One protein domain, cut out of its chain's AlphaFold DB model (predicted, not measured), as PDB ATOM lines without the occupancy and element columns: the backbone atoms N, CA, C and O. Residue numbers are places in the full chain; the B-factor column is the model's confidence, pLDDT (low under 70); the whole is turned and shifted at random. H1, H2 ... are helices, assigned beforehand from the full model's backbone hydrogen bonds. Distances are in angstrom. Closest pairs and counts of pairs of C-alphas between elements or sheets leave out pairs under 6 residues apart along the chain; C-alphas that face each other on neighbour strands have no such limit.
ATOM      1  N   ASP A 126     371.482 320.484 406.398       83.88
ATOM      2  CA  ASP A 126     370.030 320.683 406.560       83.88
ATOM      3  C   ASP A 126     369.507 320.318 407.958       83.88
ATOM      4  O   ASP A 126     368.406 320.706 408.363       83.88
ATOM      5  N   THR A 127     370.298 319.574 408.735       91.81
ATOM      6  CA  THR A 127     369.956 319.238 410.120       91.81
ATOM      7  C   THR A 127     369.930 320.483 411.012       91.81
ATOM      8  O   THR A 127     369.199 320.483 412.005       91.81
ATOM      9  N   ALA A 128     370.633 321.563 410.644       96.06
ATOM     10  CA  ALA A 128     370.647 322.827 411.382       96.06
ATOM     11  C   ALA A 128     369.232 323.367 411.655       96.06
ATOM     12  O   ALA A 128     368.918 323.730 412.790       96.06
ATOM     13  N   LEU A 129     368.332 323.311 410.663       95.69
ATOM     14  CA  LEU A 129     366.936 323.738 410.817       95.69
ATOM     15  C   LEU A 129     366.221 322.986 411.949       95.69
ATOM     16  O   LEU A 129     365.464 323.586 412.708       95.69
ATOM     17  N   SER A 130     366.481 321.685 412.099       94.12
ATOM     18  CA  SER A 130     365.846 320.887 413.158       94.12
ATOM     19  C   SER A 130     366.269 321.359 414.550       94.12
ATOM     20  O   SER A 130     365.452 321.368 415.467       94.12
ATOM     21  N   TYR A 131     367.523 321.795 414.701       96.69
ATOM     22  CA  TYR A 131     368.021 322.362 415.952       96.69
ATOM     23  C   TYR A 131     367.454 323.760 416.213       96.69
ATOM     24  O   TYR A 131     367.062 324.045 417.341       96.69
ATOM     25  N   TYR A 132     367.339 324.615 415.192       97.88
ATOM     26  CA  TYR A 132     366.696 325.925 415.348       97.88
ATOM     27  C   TYR A 132     365.223 325.804 415.763       97.88
ATOM     28  O   TYR A 132     364.776 326.511 416.662       97.88
ATOM     29  N   VAL A 133     364.486 324.863 415.168       96.31
ATOM     30  CA  VAL A 133     363.092 324.565 415.536       96.31
ATOM     31  C   VAL A 133     362.990 324.021 416.968       96.31
ATOM     32  O   VAL A 133     362.072 324.375 417.706       96.31
ATOM     33  N   GLU A 134     363.954 323.213 417.407       96.12
ATOM     34  CA  GLU A 134     364.027 322.750 418.794       96.12
ATOM     35  C   GLU A 134     364.296 323.893 419.785       96.12
ATOM     36  O   GLU A 134     363.643 323.972 420.825       96.12
ATOM     37  N   VAL A 135     365.195 324.818 419.440       97.19
ATOM     38  CA  VAL A 135     365.446 326.031 420.233       97.19
ATOM     39  C   VAL A 135     364.195 326.908 420.300       97.19
ATOM     40  O   VAL A 135     363.856 327.374 421.384       97.19
ATOM     41  N   ALA A 136     363.459 327.069 419.195       97.50
ATOM     42  CA  ALA A 136     362.189 327.798 419.187       97.50
ATOM     43  C   ALA A 136     361.139 327.144 420.106       97.50
ATOM     44  O   ALA A 136     360.412 327.836 420.815       97.50
ATOM     45  N   ARG A 137     361.087 325.805 420.163       95.81
ATOM     46  CA  ARG A 137     360.222 325.090 421.116       95.81
ATOM     47  C   ARG A 137     360.635 325.340 422.569       95.81
ATOM     48  O   ARG A 137     359.764 325.480 423.422       95.81
ATOM     49  N   LEU A 138     361.935 325.393 422.859       95.25
ATOM     50  CA  LEU A 138     362.441 325.724 424.197       95.25
ATOM     51  C   LEU A 138     362.109 327.175 424.577       95.25
ATOM     52  O   LEU A 138     361.614 327.395 425.679       95.25
ATOM     53  N   ASP A 139     362.280 328.126 423.654       96.06
ATOM     54  CA  ASP A 139     361.883 329.536 423.812       96.06
ATOM     55  C   ASP A 139     360.409 329.692 424.199       96.06
ATOM     56  O   ASP A 139     360.049 330.452 425.098       96.06
ATOM     57  N   LEU A 140     359.549 328.928 423.529       95.94
ATOM     58  CA  LEU A 140     358.106 328.956 423.732       95.94
ATOM     59  C   LEU A 140     357.649 328.114 424.933       95.94
ATOM     60  O   LEU A 140     356.500 328.205 425.346       95.94
ATOM     61  N   SER A 141     358.516 327.298 425.537       92.94
ATOM     62  CA  SER A 141     358.104 326.388 426.614       92.94
ATOM     63  C   SER A 141     357.742 327.093 427.927       92.94
ATOM     64  O   SER A 141     357.023 326.516 428.740       92.94
ATOM     65  N   GLY A 142     358.242 328.315 428.145       88.62
ATOM     66  CA  GLY A 142     358.168 329.021 429.431       88.62
ATOM     67  C   GLY A 142     359.206 328.547 430.461       88.62
ATOM     68  O   GLY A 142     359.237 329.038 431.586       88.62
ATOM     69  N   LEU A 143     360.077 327.602 430.103       89.06
ATOM     70  CA  LEU A 143     361.129 327.117 430.990       89.06
ATOM     71  C   LEU A 143     362.288 328.116 431.044       89.06
ATOM     72  O   LEU A 143     362.770 328.593 430.021       89.06
ATOM     73  N   SER A 144     362.753 328.399 432.255       80.94
ATOM     74  CA  SER A 144     363.908 329.255 432.542       80.94
ATOM     75  C   SER A 144     364.686 328.697 433.731       80.94
ATOM     76  O   SER A 144     364.204 327.802 434.439       80.94
ATOM     77  N   ASN A 145     365.892 329.211 433.967       74.50
ATOM     78  CA  ASN A 145     366.667 328.835 435.141       74.50
ATOM     79  C   ASN A 145     365.901 329.101 436.444       74.50
ATOM     80  O   ASN A 145     365.408 330.197 436.701       74.50
ATOM     81  N   GLY A 146     365.807 328.070 437.287       72.06
ATOM     82  CA  GLY A 146     365.052 328.132 438.540       72.06
ATOM     83  C   GLY A 146     363.533 328.011 438.377       72.06
ATOM     84  O   GLY A 146     362.816 328.220 439.358       72.06
ATOM     85  N   PHE A 147     363.035 327.654 437.184       82.88
ATOM     86  CA  PHE A 147     361.624 327.334 436.984       82.88
ATOM     87  C   PHE A 147     361.169 326.252 437.968       82.88
ATOM     88  O   PHE A 147     361.789 325.198 438.120       82.88
ATOM     89  N   SER A 148     360.037 326.508 438.616       83.50
ATOM     90  CA  SER A 148     359.362 325.541 439.468       83.50
ATOM     91  C   SER A 148     357.869 325.595 439.207       83.50
ATOM     92  O   SER A 148     357.266 326.664 439.306       83.50
ATOM     93  N   MET A 149     357.255 324.432 438.973       85.00
ATOM     94  CA  MET A 149     355.797 324.306 438.843       85.00
ATOM     95  C   MET A 149     355.051 324.910 440.043       85.00
ATOM     96  O   MET A 149     353.972 325.467 439.880       85.00
ATOM     97  N   LYS A 150     355.661 324.907 441.238       85.44
ATOM     98  CA  LYS A 150     355.097 325.523 442.450       85.44
ATOM     99  C   LYS A 150     354.847 327.030 442.311       85.44
ATOM    100  O   LYS A 150     354.009 327.584 443.015       85.44
ATOM    101  N   TYR A 151     355.603 327.711 441.456       85.50
ATOM    102  CA  TYR A 151     355.508 329.157 441.261       85.50
ATOM    103  C   TYR A 151     354.858 329.522 439.927       85.50
ATOM    104  O   TYR A 151     354.979 330.668 439.503       85.50
ATOM    105  N   LEU A 152     354.153 328.582 439.288       84.94
ATOM    106  CA  LEU A 152     353.573 328.776 437.961       84.94
ATOM    107  C   LEU A 152     352.671 330.013 437.885       84.94
ATOM    108  O   LEU A 152     352.837 330.822 436.978       84.94
ATOM    109  N   GLU A 153     351.819 330.219 438.893       83.88
ATOM    110  CA  GLU A 153     350.980 331.419 439.053       83.88
ATOM    111  C   GLU A 153     351.766 332.730 438.960       83.88
ATOM    112  O   GLU A 153     351.293 333.693 438.364       83.88
ATOM    113  N   LYS A 154     352.997 332.764 439.483       84.25
ATOM    114  CA  LYS A 154     353.851 333.960 439.442       84.25
ATOM    115  C   LYS A 154     354.430 334.227 438.056       84.25
ATOM    116  O   LYS A 154     354.865 335.344 437.795       84.25
ATOM    117  N   TYR A 155     354.486 333.214 437.191       85.94
ATOM    118  CA  TYR A 155     355.044 333.339 435.846       85.94
ATOM    119  C   TYR A 155     353.986 333.652 434.784       85.94
ATOM    120  O   TYR A 155     354.335 334.230 433.758       85.94
ATOM    121  N   VAL A 156     352.708 333.318 435.018       87.12
ATOM    122  CA  VAL A 156     351.637 333.449 434.009       87.12
ATOM    123  C   VAL A 156     351.543 334.855 433.426       87.12
ATOM    124  O   VAL A 156     351.453 335.007 432.208       87.12
ATOM    125  N   ASP A 157     351.623 335.892 434.258       88.31
ATOM    126  CA  ASP A 157     351.530 337.274 433.777       88.31
ATOM    127  C   ASP A 157     352.722 337.699 432.903       88.31
ATOM    128  O   ASP A 157     352.587 338.621 432.097       88.31
ATOM    129  N   ASN A 158     353.865 337.011 433.007       91.62
ATOM    130  CA  ASN A 158     355.019 337.233 432.131       91.62
ATOM    131  C   ASN A 158     354.860 336.529 430.780       91.62
ATOM    132  O   ASN A 158     355.462 336.946 429.796       91.62
ATOM    133  N   TYR A 159     354.042 335.481 430.705       93.44
ATOM    134  CA  TYR A 159     353.802 334.745 429.465       93.44
ATOM    135  C   TYR A 159     352.766 335.412 428.556       93.44
ATOM    136  O   TYR A 159     352.735 335.114 427.360       93.44
ATOM    137  N   PHE A 160     351.946 336.331 429.076       94.19
ATOM    138  CA  PHE A 160     350.822 336.904 428.331       94.19
ATOM    139  C   PHE A 160     350.631 338.420 428.541       94.19
ATOM    140  O   PHE A 160     350.876 338.961 429.625       94.19
ATOM    141  N   PRO A 161     350.079 339.144 427.545       95.31
ATOM    142  CA  PRO A 161     349.777 338.732 426.167       95.31
ATOM    143  C   PRO A 161     351.031 338.671 425.284       95.31
ATOM    144  O   PRO A 161     352.119 339.045 425.727       95.31
ATOM    145  N   TYR A 162     350.863 338.248 424.022       96.75
ATOM    146  CA  TYR A 162     351.949 338.125 423.049       96.75
ATOM    147  C   TYR A 162     352.845 339.365 423.032       96.75
ATOM    148  O   TYR A 162     354.039 339.232 423.245       96.75
ATOM    149  N   SER A 163     352.318 340.585 422.902       94.12
ATOM    150  CA  SER A 163     353.131 341.815 422.804       94.12
ATOM    151  C   SER A 163     354.242 341.968 423.861       94.12
ATOM    152  O   SER A 163     355.337 342.413 423.511       94.12
ATOM    153  N   ARG A 164     354.024 341.512 425.103       94.25
ATOM    154  CA  ARG A 164     354.988 341.593 426.220       94.25
ATOM    155  C   ARG A 164     355.455 340.237 426.766       94.25
ATOM    156  O   ARG A 164     356.082 340.205 427.820       94.25
ATOM    157  N   SER A 165     355.132 339.142 426.080       95.06
ATOM    158  CA  SER A 165     355.450 337.795 426.551       95.06
ATOM    159  C   SER A 165     356.956 337.552 426.643       95.06
ATOM    160  O   SER A 165     357.703 337.913 425.728       95.06
ATOM    161  N   SER A 166     357.383 336.886 427.714       92.88
ATOM    162  CA  SER A 166     358.728 336.327 427.859       92.88
ATOM    163  C   SER A 166     358.903 334.990 427.131       92.88
ATOM    164  O   SER A 166     360.034 334.582 426.892       92.88
ATOM    165  N   ALA A 167     357.812 334.304 426.781       94.88
ATOM    166  CA  ALA A 167     357.835 333.043 426.044       94.88
ATOM    167  C   ALA A 167     357.724 333.333 424.542       94.88
ATOM    168  O   ALA A 167     356.677 333.121 423.941       94.88
ATOM    169  N   LYS A 168     358.795 333.873 423.950       95.94
ATOM    170  CA  LYS A 168     358.885 334.216 422.522       95.94
ATOM    171  C   LYS A 168     360.119 333.615 421.886       95.94
ATOM    172  O   LYS A 168     361.176 333.561 422.508       95.94
ATOM    173  N   ILE A 169     360.003 333.287 420.603       97.38
ATOM    174  CA  ILE A 169     361.149 332.905 419.783       97.38
ATOM    175  C   ILE A 169     362.095 334.102 419.686       97.38
ATOM    176  O   ILE A 169     361.672 335.223 419.386       97.38
ATOM    177  N   SER A 170     363.385 333.877 419.923       95.44
ATOM    178  CA  SER A 170     364.361 334.947 419.737       95.44
ATOM    179  C   SER A 170     364.398 335.398 418.270       95.44
ATOM    180  O   SER A 170     364.287 334.589 417.344       95.44
ATOM    181  N   LYS A 171     364.614 336.699 418.036       96.50
ATOM    182  CA  LYS A 171     364.721 337.245 416.672       96.50
ATOM    183  C   LYS A 171     365.784 336.510 415.851       96.50
ATOM    184  O   LYS A 171     365.560 336.219 414.686       96.50
ATOM    185  N   GLU A 172     366.923 336.188 416.462       96.25
ATOM    186  CA  GLU A 172     367.997 335.451 415.793       96.25
ATOM    187  C   GLU A 172     367.527 334.074 415.304       96.25
ATOM    188  O   GLU A 172     367.737 333.732 414.142       96.25
ATOM    189  N   VAL A 173     366.857 333.302 416.165       98.25
ATOM    190  CA  VAL A 173     366.365 331.959 415.824       98.25
ATOM    191  C   VAL A 173     365.295 332.039 414.737       98.25
ATOM    192  O   VAL A 173     365.346 331.273 413.776       98.25
ATOM    193  N   LEU A 174     364.369 332.997 414.838       98.31
ATOM    194  CA  LEU A 174     363.327 333.198 413.833       98.31
ATOM    195  C   LEU A 174     363.914 333.530 412.454       98.31
ATOM    196  O   LEU A 174     363.506 332.938 411.457       98.31
ATOM    197  N   GLU A 175     364.898 334.430 412.384       98.06
ATOM    198  CA  GLU A 175     365.552 334.780 411.117       98.06
ATOM    199  C   GLU A 175     366.319 333.593 410.515       98.06
ATOM    200  O   GLU A 175     366.304 333.400 409.298       98.06
ATOM    201  N   LYS A 176     366.920 332.732 411.346       97.81
ATOM    202  CA  LYS A 176     367.545 331.484 410.879       97.81
ATOM    203  C   LYS A 176     366.523 330.498 410.318       97.81
ATOM    204  O   LYS A 176     366.747 329.945 409.242       97.81
ATOM    205  N   ILE A 177     365.378 330.321 410.979       97.88
ATOM    206  CA  ILE A 177     364.289 329.473 410.467       97.88
ATOM    207  C   ILE A 177     363.757 330.023 409.134       97.88
ATOM    208  O   ILE A 177     363.626 329.259 408.176       97.88
ATOM    209  N   LYS A 178     363.515 331.341 409.036       97.25
ATOM    210  CA  LYS A 178     363.098 332.012 407.789       97.25
ATOM    211  C   LYS A 178     364.093 331.778 406.658       97.25
ATOM    212  O   LYS A 178     363.688 331.386 405.566       97.25
ATOM    213  N   LYS A 179     365.386 331.977 406.926       96.12
ATOM    214  CA  LYS A 179     366.465 331.745 405.959       96.12
ATOM    215  C   LYS A 179     366.420 330.312 405.422       96.12
ATOM    216  O   LYS A 179     366.304 330.125 404.216       96.12
ATOM    217  N   HIS A 180     366.410 329.311 406.304       95.00
ATOM    218  CA  HIS A 180     366.360 327.905 405.894       95.00
ATOM    219  C   HIS A 180     365.080 327.544 405.131       95.00
ATOM    220  O   HIS A 180     365.142 326.741 404.201       95.00
ATOM    221  N   LYS A 181     363.929 328.126 405.497       94.44
ATOM    222  CA  LYS A 181     362.668 327.950 404.761       94.44
ATOM    223  C   LYS A 181     362.787 328.463 403.325       94.44
ATOM    224  O   LYS A 181     362.353 327.771 402.410       94.44
ATOM    225  N   LEU A 182     363.382 329.641 403.133       94.31
ATOM    226  CA  LEU A 182     363.571 330.250 401.814       94.31
ATOM    227  C   LEU A 182     364.589 329.482 400.964       94.31
ATOM    228  O   LEU A 182     364.300 329.169 399.813       94.31
ATOM    229  N   GLU A 183     365.749 329.145 401.531       93.50
ATOM    230  CA  GLU A 183     366.831 328.447 400.818       93.50
ATOM    231  C   GLU A 183     366.422 327.044 400.356       93.50
ATOM    232  O   GLU A 183     366.802 326.619 399.270       93.50
ATOM    233  N   ASN A 184     365.602 326.353 401.152       90.31
ATOM    234  CA  ASN A 184     365.120 325.007 400.840       90.31
ATOM    235  C   ASN A 184     363.728 324.987 400.192       90.31
ATOM    236  O   ASN A 184     363.167 323.912 400.003       90.31
ATOM    237  N   VAL A 185     363.157 326.159 399.877       93.75
ATOM    238  CA  VAL A 185     361.824 326.305 399.262       93.75
ATOM    239  C   VAL A 185     360.744 325.521 400.032       93.75
ATOM    240  O   VAL A 185     359.850 324.913 399.449       93.75
ATOM    241  N   LEU A 186     360.831 325.514 401.365       94.75
ATOM    242  CA  LEU A 186     359.904 324.759 402.206       94.75
ATOM    243  C   LEU A 186     358.547 325.458 402.254       94.75
ATOM    244  O   LEU A 186     358.455 326.656 402.541       94.75
ATOM    245  N   SER A 187     357.479 324.693 402.070       97.19
ATOM    246  CA  SER A 187     356.109 325.109 402.369       97.19
ATOM    247  C   SER A 187     355.889 325.288 403.878       97.19
ATOM    248  O   SER A 187     356.719 324.913 404.714       97.19
ATOM    249  N   ASP A 188     354.781 325.926 404.256       97.81
ATOM    250  CA  ASP A 188     354.415 326.072 405.671       97.81
ATOM    251  C   ASP A 188     354.147 324.707 406.307       97.81
ATOM    252  O   ASP A 188     354.647 324.433 407.393       97.81
ATOM    253  N   GLU A 189     353.469 323.809 405.593       97.31
ATOM    254  CA  GLU A 189     353.179 322.452 406.068       97.31
ATOM    255  C   GLU A 189     354.443 321.602 406.247       97.31
ATOM    256  O   GLU A 189     354.573 320.875 407.232       97.31
ATOM    257  N   GLU A 190     355.430 321.720 405.357       95.81
ATOM    258  CA  GLU A 190     356.721 321.048 405.549       95.81
ATOM    259  C   GLU A 190     357.449 321.562 406.790       95.81
ATOM    260  O   GLU A 190     358.002 320.760 407.547       95.81
ATOM    261  N   LEU A 191     357.422 322.876 407.040       96.25
ATOM    262  CA  LEU A 191     358.016 323.445 408.246       96.25
ATOM    263  C   LEU A 191     357.267 322.991 409.507       96.25
ATOM    264  O   LEU A 191     357.912 322.561 410.464       96.25
ATOM    265  N   LYS A 192     355.929 322.989 409.495       96.56
ATOM    266  CA  LYS A 192     355.116 322.452 410.599       96.56
ATOM    267  C   LYS A 192     355.454 320.987 410.881       96.56
ATOM    268  O   LYS A 192     355.698 320.623 412.029       96.56
ATOM    269  N   ASN A 193     355.613 320.163 409.844       93.31
ATOM    270  CA  ASN A 193     356.028 318.766 409.996       93.31
ATOM    271  C   ASN A 193     357.413 318.617 410.652       93.31
ATOM    272  O   ASN A 193     357.625 317.696 411.447       93.31
ATOM    273  N   ARG A 194     358.361 319.534 410.393       91.31
ATOM    274  CA  ARG A 194     359.651 319.554 411.114       91.31
ATOM    275  C   ARG A 194     359.463 319.806 412.612       91.31
ATOM    276  O   ARG A 194     360.148 319.168 413.410       91.31
ATOM    277  N   VAL A 195     358.522 320.672 412.987       93.69
ATOM    278  CA  VAL A 195     358.165 320.942 414.390       93.69
ATOM    279  C   VAL A 195     357.503 319.718 415.027       93.69
ATOM    280  O   VAL A 195     357.899 319.301 416.116       93.69
ATOM    281  N   TYR A 196     356.554 319.081 414.336       92.81
ATOM    282  CA  TYR A 196     355.835 317.901 414.837       92.81
ATOM    283  C   TYR A 196     356.766 316.729 415.156       92.81
ATOM    284  O   TYR A 196     356.592 316.049 416.171       92.81
ATOM    285  N   ASN A 197     357.825 316.553 414.363       87.81
ATOM    286  CA  ASN A 197     358.845 315.528 414.593       87.81
ATOM    287  C   ASN A 197     359.619 315.695 415.919       87.81
ATOM    288  O   ASN A 197     360.323 314.774 416.339       87.81
ATOM    289  N   LEU A 198     359.478 316.826 416.624       83.00
ATOM    290  CA  LEU A 198     360.045 317.008 417.962       83.00
ATOM    291  C   LEU A 198     359.286 316.254 419.064       83.00
ATOM    292  O   LEU A 198     359.867 316.014 420.128       83.00
ATOM    293  N   LYS A 199     358.019 315.870 418.842       77.25
ATOM    294  CA  LYS A 199     357.138 315.257 419.859       77.25
ATOM    295  C   LYS A 199     357.717 313.971 420.467       77.25
ATOM    296  O   LYS A 199     357.426 313.665 421.615       77.25
ATOM    297  N   GLY A 200     358.589 313.267 419.738       72.44
ATOM    298  CA  GLY A 200     359.291 312.064 420.212       72.44
ATOM    299  C   GLY A 200     360.766 312.252 420.591       72.44
ATOM    300  O   GLY A 200     361.399 311.291 421.019       72.44
ATOM    301  N   ARG A 201     361.343 313.449 420.412       80.00
ATOM    302  CA  ARG A 201     362.791 313.689 420.606       80.00
ATOM    303  C   ARG A 201     363.109 314.537 421.833       80.00
ATOM    304  O   ARG A 201     364.177 314.372 422.412       80.00
ATOM    305  N   LEU A 202     362.193 315.424 422.216       84.50
ATOM    306  CA  LEU A 202     362.362 316.343 423.336       84.50
ATOM    307  C   LEU A 202     361.159 316.251 424.271       84.50
ATOM    308  O   LEU A 202     360.032 316.570 423.871       84.50
ATOM    309  N   ASN A 203     361.424 315.841 425.511       85.56
ATOM    310  CA  ASN A 203     360.428 315.749 426.567       85.56
ATOM    311  C   ASN A 203     360.689 316.852 427.591       85.56
ATOM    312  O   ASN A 203     361.738 316.882 428.230       85.56
ATOM    313  N   LEU A 204     359.748 317.783 427.708       88.31
ATOM    314  CA  LEU A 204     359.869 318.918 428.613       88.31
ATOM    315  C   LEU A 204     359.015 318.675 429.860       88.31
ATOM    316  O   LEU A 204     357.902 318.170 429.724       88.31
ATOM    317  N   PRO A 205     359.498 319.043 431.059       86.94
ATOM    318  CA  PRO A 205     358.723 318.911 432.294       86.94
ATOM    319  C   PRO A 205     357.485 319.819 432.318       86.94
ATOM    320  O   PRO A 205     356.537 319.550 433.046       86.94
ATOM    321  N   PHE A 206     357.497 320.889 431.526       89.19
ATOM    322  CA  PHE A 206     356.389 321.808 431.322       89.19
ATOM    323  C   PHE A 206     356.484 322.385 429.908       89.19
ATOM    324  O   PHE A 206     357.579 322.513 429.359       89.19
ATOM    325  N   SER A 207     355.346 322.714 429.305       91.44
ATOM    326  CA  SER A 207     355.295 323.398 428.017       91.44
ATOM    327  C   SER A 207     354.081 324.310 428.007       91.44
ATOM    328  O   SER A 207     352.956 323.826 428.108       91.44
ATOM    329  N   LEU A 208     354.315 325.614 427.883       93.94
ATOM    330  CA  LEU A 208     353.250 326.612 427.794       93.94
ATOM    331  C   LEU A 208     352.361 326.400 426.559       93.94
ATOM    332  O   LEU A 208     351.145 326.534 426.645       93.94
ATOM    333  N   PHE A 209     352.976 326.043 425.431       95.12
ATOM    334  CA  PHE A 209     352.292 325.744 424.175       95.12
ATOM    335  C   PHE A 209     352.449 324.266 423.813       95.12
ATOM    336  O   PHE A 209     353.490 323.652 424.078       95.12
ATOM    337  N   THR A 210     351.432 323.690 423.172       93.94
ATOM    338  CA  THR A 210     351.545 322.363 422.554       93.94
ATOM    339  C   THR A 210     352.494 322.402 421.354       93.94
ATOM    340  O   THR A 210     352.823 323.467 420.834       93.94
ATOM    341  N   VAL A 211     352.947 321.240 420.875       94.25
ATOM    342  CA  VAL A 211     353.820 321.171 419.685       94.25
ATOM    343  C   VAL A 211     353.099 321.722 418.449       94.25
ATOM    344  O   VAL A 211     353.713 322.369 417.604       94.25
ATOM    345  N   GLU A 212     351.789 321.503 418.379       95.31
ATOM    346  CA  GLU A 212     350.907 322.013 417.340       95.31
ATOM    347  C   GLU A 212     350.821 323.548 417.393       95.31
ATOM    348  O   GLU A 212     351.053 324.215 416.388       95.31
ATOM    349  N   GLN A 213     350.628 324.124 418.583       97.25
ATOM    350  CA  GLN A 213     350.634 325.579 418.778       97.25
ATOM    351  C   GLN A 213     352.004 326.209 418.500       97.25
ATOM    352  O   GLN A 213     352.068 327.274 417.898       97.25
ATOM    353  N   VAL A 214     353.105 325.551 418.881       97.50
ATOM    354  CA  VAL A 214     354.471 325.994 418.542       97.50
ATOM    355  C   VAL A 214     354.643 326.106 417.026       97.50
ATOM    356  O   VAL A 214     355.230 327.075 416.548       97.50
ATOM    357  N   ALA A 215     354.123 325.139 416.267       97.75
ATOM    358  CA  ALA A 215     354.203 325.161 414.812       97.75
ATOM    359  C   ALA A 215     353.422 326.345 414.220       97.75
ATOM    360  O   ALA A 215     353.960 327.057 413.372       97.75
ATOM    361  N   GLU A 216     352.207 326.605 414.708       98.44
ATOM    362  CA  GLU A 216     351.415 327.766 414.277       98.44
ATOM    363  C   GLU A 216     352.084 329.095 414.647       98.44
ATOM    364  O   GLU A 216     352.184 329.979 413.798       98.44
ATOM    365  N   ILE A 217     352.632 329.223 415.863       98.62
ATOM    366  CA  ILE A 217     353.360 330.428 416.293       98.62
ATOM    367  C   ILE A 217     354.539 330.710 415.358       98.62
ATOM    368  O   ILE A 217     354.706 331.849 414.931       98.62
ATOM    369  N   ILE A 218     355.336 329.695 415.002       98.38
ATOM    370  CA  ILE A 218     356.459 329.863 414.066       98.38
ATOM    371  C   ILE A 218     355.963 330.414 412.723       98.38
ATOM    372  O   ILE A 218     356.560 331.347 412.191       98.38
ATOM    373  N   ILE A 219     354.876 329.868 412.174       98.50
ATOM    374  CA  ILE A 219     354.322 330.316 410.889       98.50
ATOM    375  C   ILE A 219     353.772 331.744 410.983       98.50
ATOM    376  O   ILE A 219     354.082 332.576 410.128       98.50
ATOM    377  N   MET A 220     353.026 332.064 412.039       98.62
ATOM    378  CA  MET A 220     352.505 333.414 412.262       98.62
ATOM    379  C   MET A 220     353.632 334.443 412.441       98.62
ATOM    380  O   MET A 220     353.571 335.520 411.855       98.62
ATOM    381  N   GLU A 221     354.698 334.107 413.175       98.19
ATOM    382  CA  GLU A 221     355.902 334.941 413.333       98.19
ATOM    383  C   GLU A 221     356.648 335.154 412.005       98.19
ATOM    384  O   GLU A 221     357.184 336.233 411.734       98.19
ATOM    385  N   ILE A 222     356.678 334.135 411.138       97.88
ATOM    386  CA  ILE A 222     357.271 334.246 409.801       97.88
ATOM    387  C   ILE A 222     356.488 335.233 408.931       97.88
ATOM    388  O   ILE A 222     357.104 336.080 408.282       97.88
ATOM    389  N   HIS A 223     355.158 335.143 408.954       97.62
ATOM    390  CA  HIS A 223     354.260 335.974 408.143       97.62
ATOM    391  C   HIS A 223     353.925 337.333 408.768       97.62
ATOM    392  O   HIS A 223     353.300 338.169 408.118       97.62
ATOM    393  N   GLY A 224     354.335 337.577 410.015       97.12
ATOM    394  CA  GLY A 224     354.004 338.799 410.749       97.12
ATOM    395  C   GLY A 224     352.531 338.890 411.166       97.12
ATOM    396  O   GLY A 224     352.012 339.997 411.340       97.12
ATOM    397  N   ASP A 225     351.847 337.753 411.334       98.06
ATOM    398  CA  ASP A 225     350.447 337.688 411.767       98.06
ATOM    399  C   ASP A 225     350.303 337.942 413.276       98.06
ATOM    400  O   ASP A 225     350.037 337.062 414.093       98.06
ATOM    401  N   THR A 226     350.481 339.205 413.651       97.06
ATOM    402  CA  THR A 226     350.354 339.669 415.039       97.06
ATOM    403  C   THR A 226     348.956 339.456 415.620       97.06
ATOM    404  O   THR A 226     348.833 339.192 416.813       97.06
ATOM    405  N   LYS A 227     347.902 339.514 414.792       98.00
ATOM    406  CA  LYS A 227     346.523 339.286 415.246       98.00
ATOM    407  C   LYS A 227     346.288 337.818 415.591       98.00
ATOM    408  O   LYS A 227     345.695 337.546 416.632       98.00
ATOM    409  N   GLY A 228     346.766 336.899 414.750       98.31
ATOM    410  CA  GLY A 228     346.738 335.463 415.029       98.31
ATOM    411  C   GLY A 228     347.518 335.116 416.297       98.31
ATOM    412  O   GLY A 228     347.011 334.389 417.150       98.31
ATOM    413  N   LEU A 229     348.699 335.718 416.485       98.38
ATOM    414  CA  LEU A 229     349.506 335.538 417.698       98.38
ATOM    415  C   LEU A 229     348.781 336.035 418.955       98.38
ATOM    416  O   LEU A 229     348.716 335.309 419.946       98.38
ATOM    417  N   ASP A 230     348.192 337.233 418.922       98.12
ATOM    418  CA  ASP A 230     347.421 337.762 420.053       98.12
ATOM    419  C   ASP A 230     346.225 336.857 420.405       98.12
ATOM    420  O   ASP A 230     345.970 336.606 421.585       98.12
ATOM    421  N   GLN A 231     345.519 336.330 419.396       98.19
ATOM    422  CA  GLN A 231     344.397 335.404 419.586       98.19
ATOM    423  C   GLN A 231     344.844 334.073 420.198       98.19
ATOM    424  O   GLN A 231     344.271 333.647 421.201       98.19
ATOM    425  N   LEU A 232     345.891 333.451 419.647       98.25
ATOM    426  CA  LEU A 232     346.417 332.173 420.129       98.25
ATOM    427  C   LEU A 232     346.910 332.290 421.576       98.25
ATOM    428  O   LEU A 232     346.592 331.450 422.417       98.25
ATOM    429  N   TYR A 233     347.640 333.359 421.906       97.38
ATOM    430  CA  TYR A 233     348.110 333.593 423.274       97.38
ATOM    431  C   TYR A 233     346.943 333.829 424.242       97.38
ATOM    432  O   TYR A 233     346.976 333.339 425.370       97.38
ATOM    433  N   ALA A 234     345.902 334.554 423.823       96.06
ATOM    434  CA  ALA A 234     344.707 334.748 424.641       96.06
ATOM    435  C   ALA A 234     343.953 333.429 424.889       96.06
ATOM    436  O   ALA A 234     343.516 333.184 426.012       96.06
ATOM    437  N   GLU A 235     343.840 332.566 423.876       95.75
ATOM    438  CA  GLU A 235     343.241 331.235 424.009       95.75
ATOM    439  C   GLU A 235     344.011 330.371 425.016       95.75
ATOM    440  O   GLU A 235     343.413 329.832 425.949       95.75
ATOM    441  N   VAL A 236     345.342 330.295 424.883       94.69
ATOM    442  CA  VAL A 236     346.180 329.525 425.815       94.69
ATOM    443  C   VAL A 236     346.046 330.064 427.237       94.69
ATOM    444  O   VAL A 236     345.903 329.274 428.167       94.69
ATOM    445  N   ARG A 237     346.017 331.390 427.418       92.75
ATOM    446  CA  ARG A 237     345.803 332.011 428.732       92.75
ATOM    447  C   ARG A 237     344.458 331.623 429.347       92.75
ATOM    448  O   ARG A 237     344.408 331.327 430.535       92.75
ATOM    449  N   ASN A 238     343.382 331.639 428.563       91.00
ATOM    450  CA  ASN A 238     342.041 331.308 429.053       91.00
ATOM    451  C   ASN A 238     341.915 329.830 429.443       91.00
ATOM    452  O   ASN A 238     341.185 329.503 430.373       91.00
ATOM    453  N   ASN A 239     342.648 328.956 428.752       86.69
ATOM    454  CA  ASN A 239     342.700 327.521 429.036       86.69
ATOM    455  C   ASN A 239     343.729 327.160 430.121       86.69
ATOM    456  O   ASN A 239     343.874 325.986 430.472       86.69
ATOM    457  N   PHE A 240     344.459 328.147 430.643       81.75
ATOM    458  CA  PHE A 240     345.475 327.954 431.663       81.75
ATOM    459  C   PHE A 240     344.810 327.729 433.029       81.75
ATOM    460  O   PHE A 240     344.666 328.644 433.839       81.75
ATOM    461  N   ASN A 241     344.365 326.498 433.282       63.25
ATOM    462  CA  ASN A 241     343.800 326.103 434.569       63.25
ATOM    463  C   ASN A 241     344.920 325.899 435.599       63.25
ATOM    464  O   ASN A 241     345.795 325.055 435.418       63.25
ATOM    465  N   PHE A 242     344.857 326.629 436.716       56.41
ATOM    466  CA  PHE A 242     345.769 326.469 437.860       56.41
ATOM    467  C   PHE A 242     345.545 325.173 438.657       56.41
ATOM    468  O   PHE A 242     346.308 324.848 439.565       56.41
ATOM    469  N   GLU A 243     344.514 324.403 438.320       43.78
ATOM    470  CA  GLU A 243     344.232 323.125 438.957       43.78
ATOM    471  C   GLU A 243     345.129 322.028 438.382       43.78
ATOM    472  O   GLU A 243     344.742 321.294 437.483       43.78
ATOM    473  N   THR A 244     346.359 321.931 438.881       39.53
ATOM    474  CA  THR A 244     347.061 320.656 439.122       39.53
ATOM    475  C   THR A 244     348.418 320.938 439.760       39.53
ATOM    476  O   THR A 244     349.374 321.273 439.066       39.53
ATOM    477  N   SER A 245     348.500 320.799 441.088       31.80
ATOM    478  CA  SER A 245     349.633 320.231 441.855       31.80
ATOM    479  C   SER A 245     349.372 320.423 443.357       31.80
ATOM    480  O   SER A 245     349.909 321.339 443.981       31.80
ATOM    481  N   GLY A 246     348.505 319.572 443.912       31.86
ATOM    482  CA  GLY A 246     348.610 319.160 445.316       31.86
ATOM    483  C   GLY A 246     349.679 318.085 445.457       31.86
ATOM    484  O   GLY A 246     349.901 317.366 444.455       31.86
TER     485      GLY A 246
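This is residues 126 to 246 of the 246 residues of an uncharacterized protein of Alkalibacterium kapii (UniProt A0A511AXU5). Helices H4, H5 and H6 lie side by side with H5 in the middle, and H1 and H3 cross over H5; H2 sits at one end, near H6. The printed part has 121 residues with six named helices, H1 to H6, and no named strand: all helix. It is compact, radius of gyration of the C-alphas 14.5 A, and spans 47 by 31 by 21 A.

H1, residues 127 to 140, begins at C-alpha (369.956, 319.238, 410.120) and is 20.5 A long. H2 is residues 149 to 159, H3 171 to 183, H4 188 to 200, H5 211 to 223. H6, residues 226 to 238, ends at C-alpha (342.041, 331.308, 429.053).

The hub H5 forms hairpins with H4, closest C-alphas Lys 192 and Ala 215, 5.1 A, and H6, Ile 217 and Leu 229, 6.6 A. H1 touches H3, closest C-alphas Tyr 132 and Val 173, 6.1 A. O i to N i+4 pairs are all within hydrogen-bond range in H1, H3, H5 and H6, 6 of 9 in H4, and 3 of 7 in H2, beside 5 of 8 O i to N i+3.

The printed part has no cut. The link H2 to H3 is long. Residues 241 to 246 have pLDDT under 70.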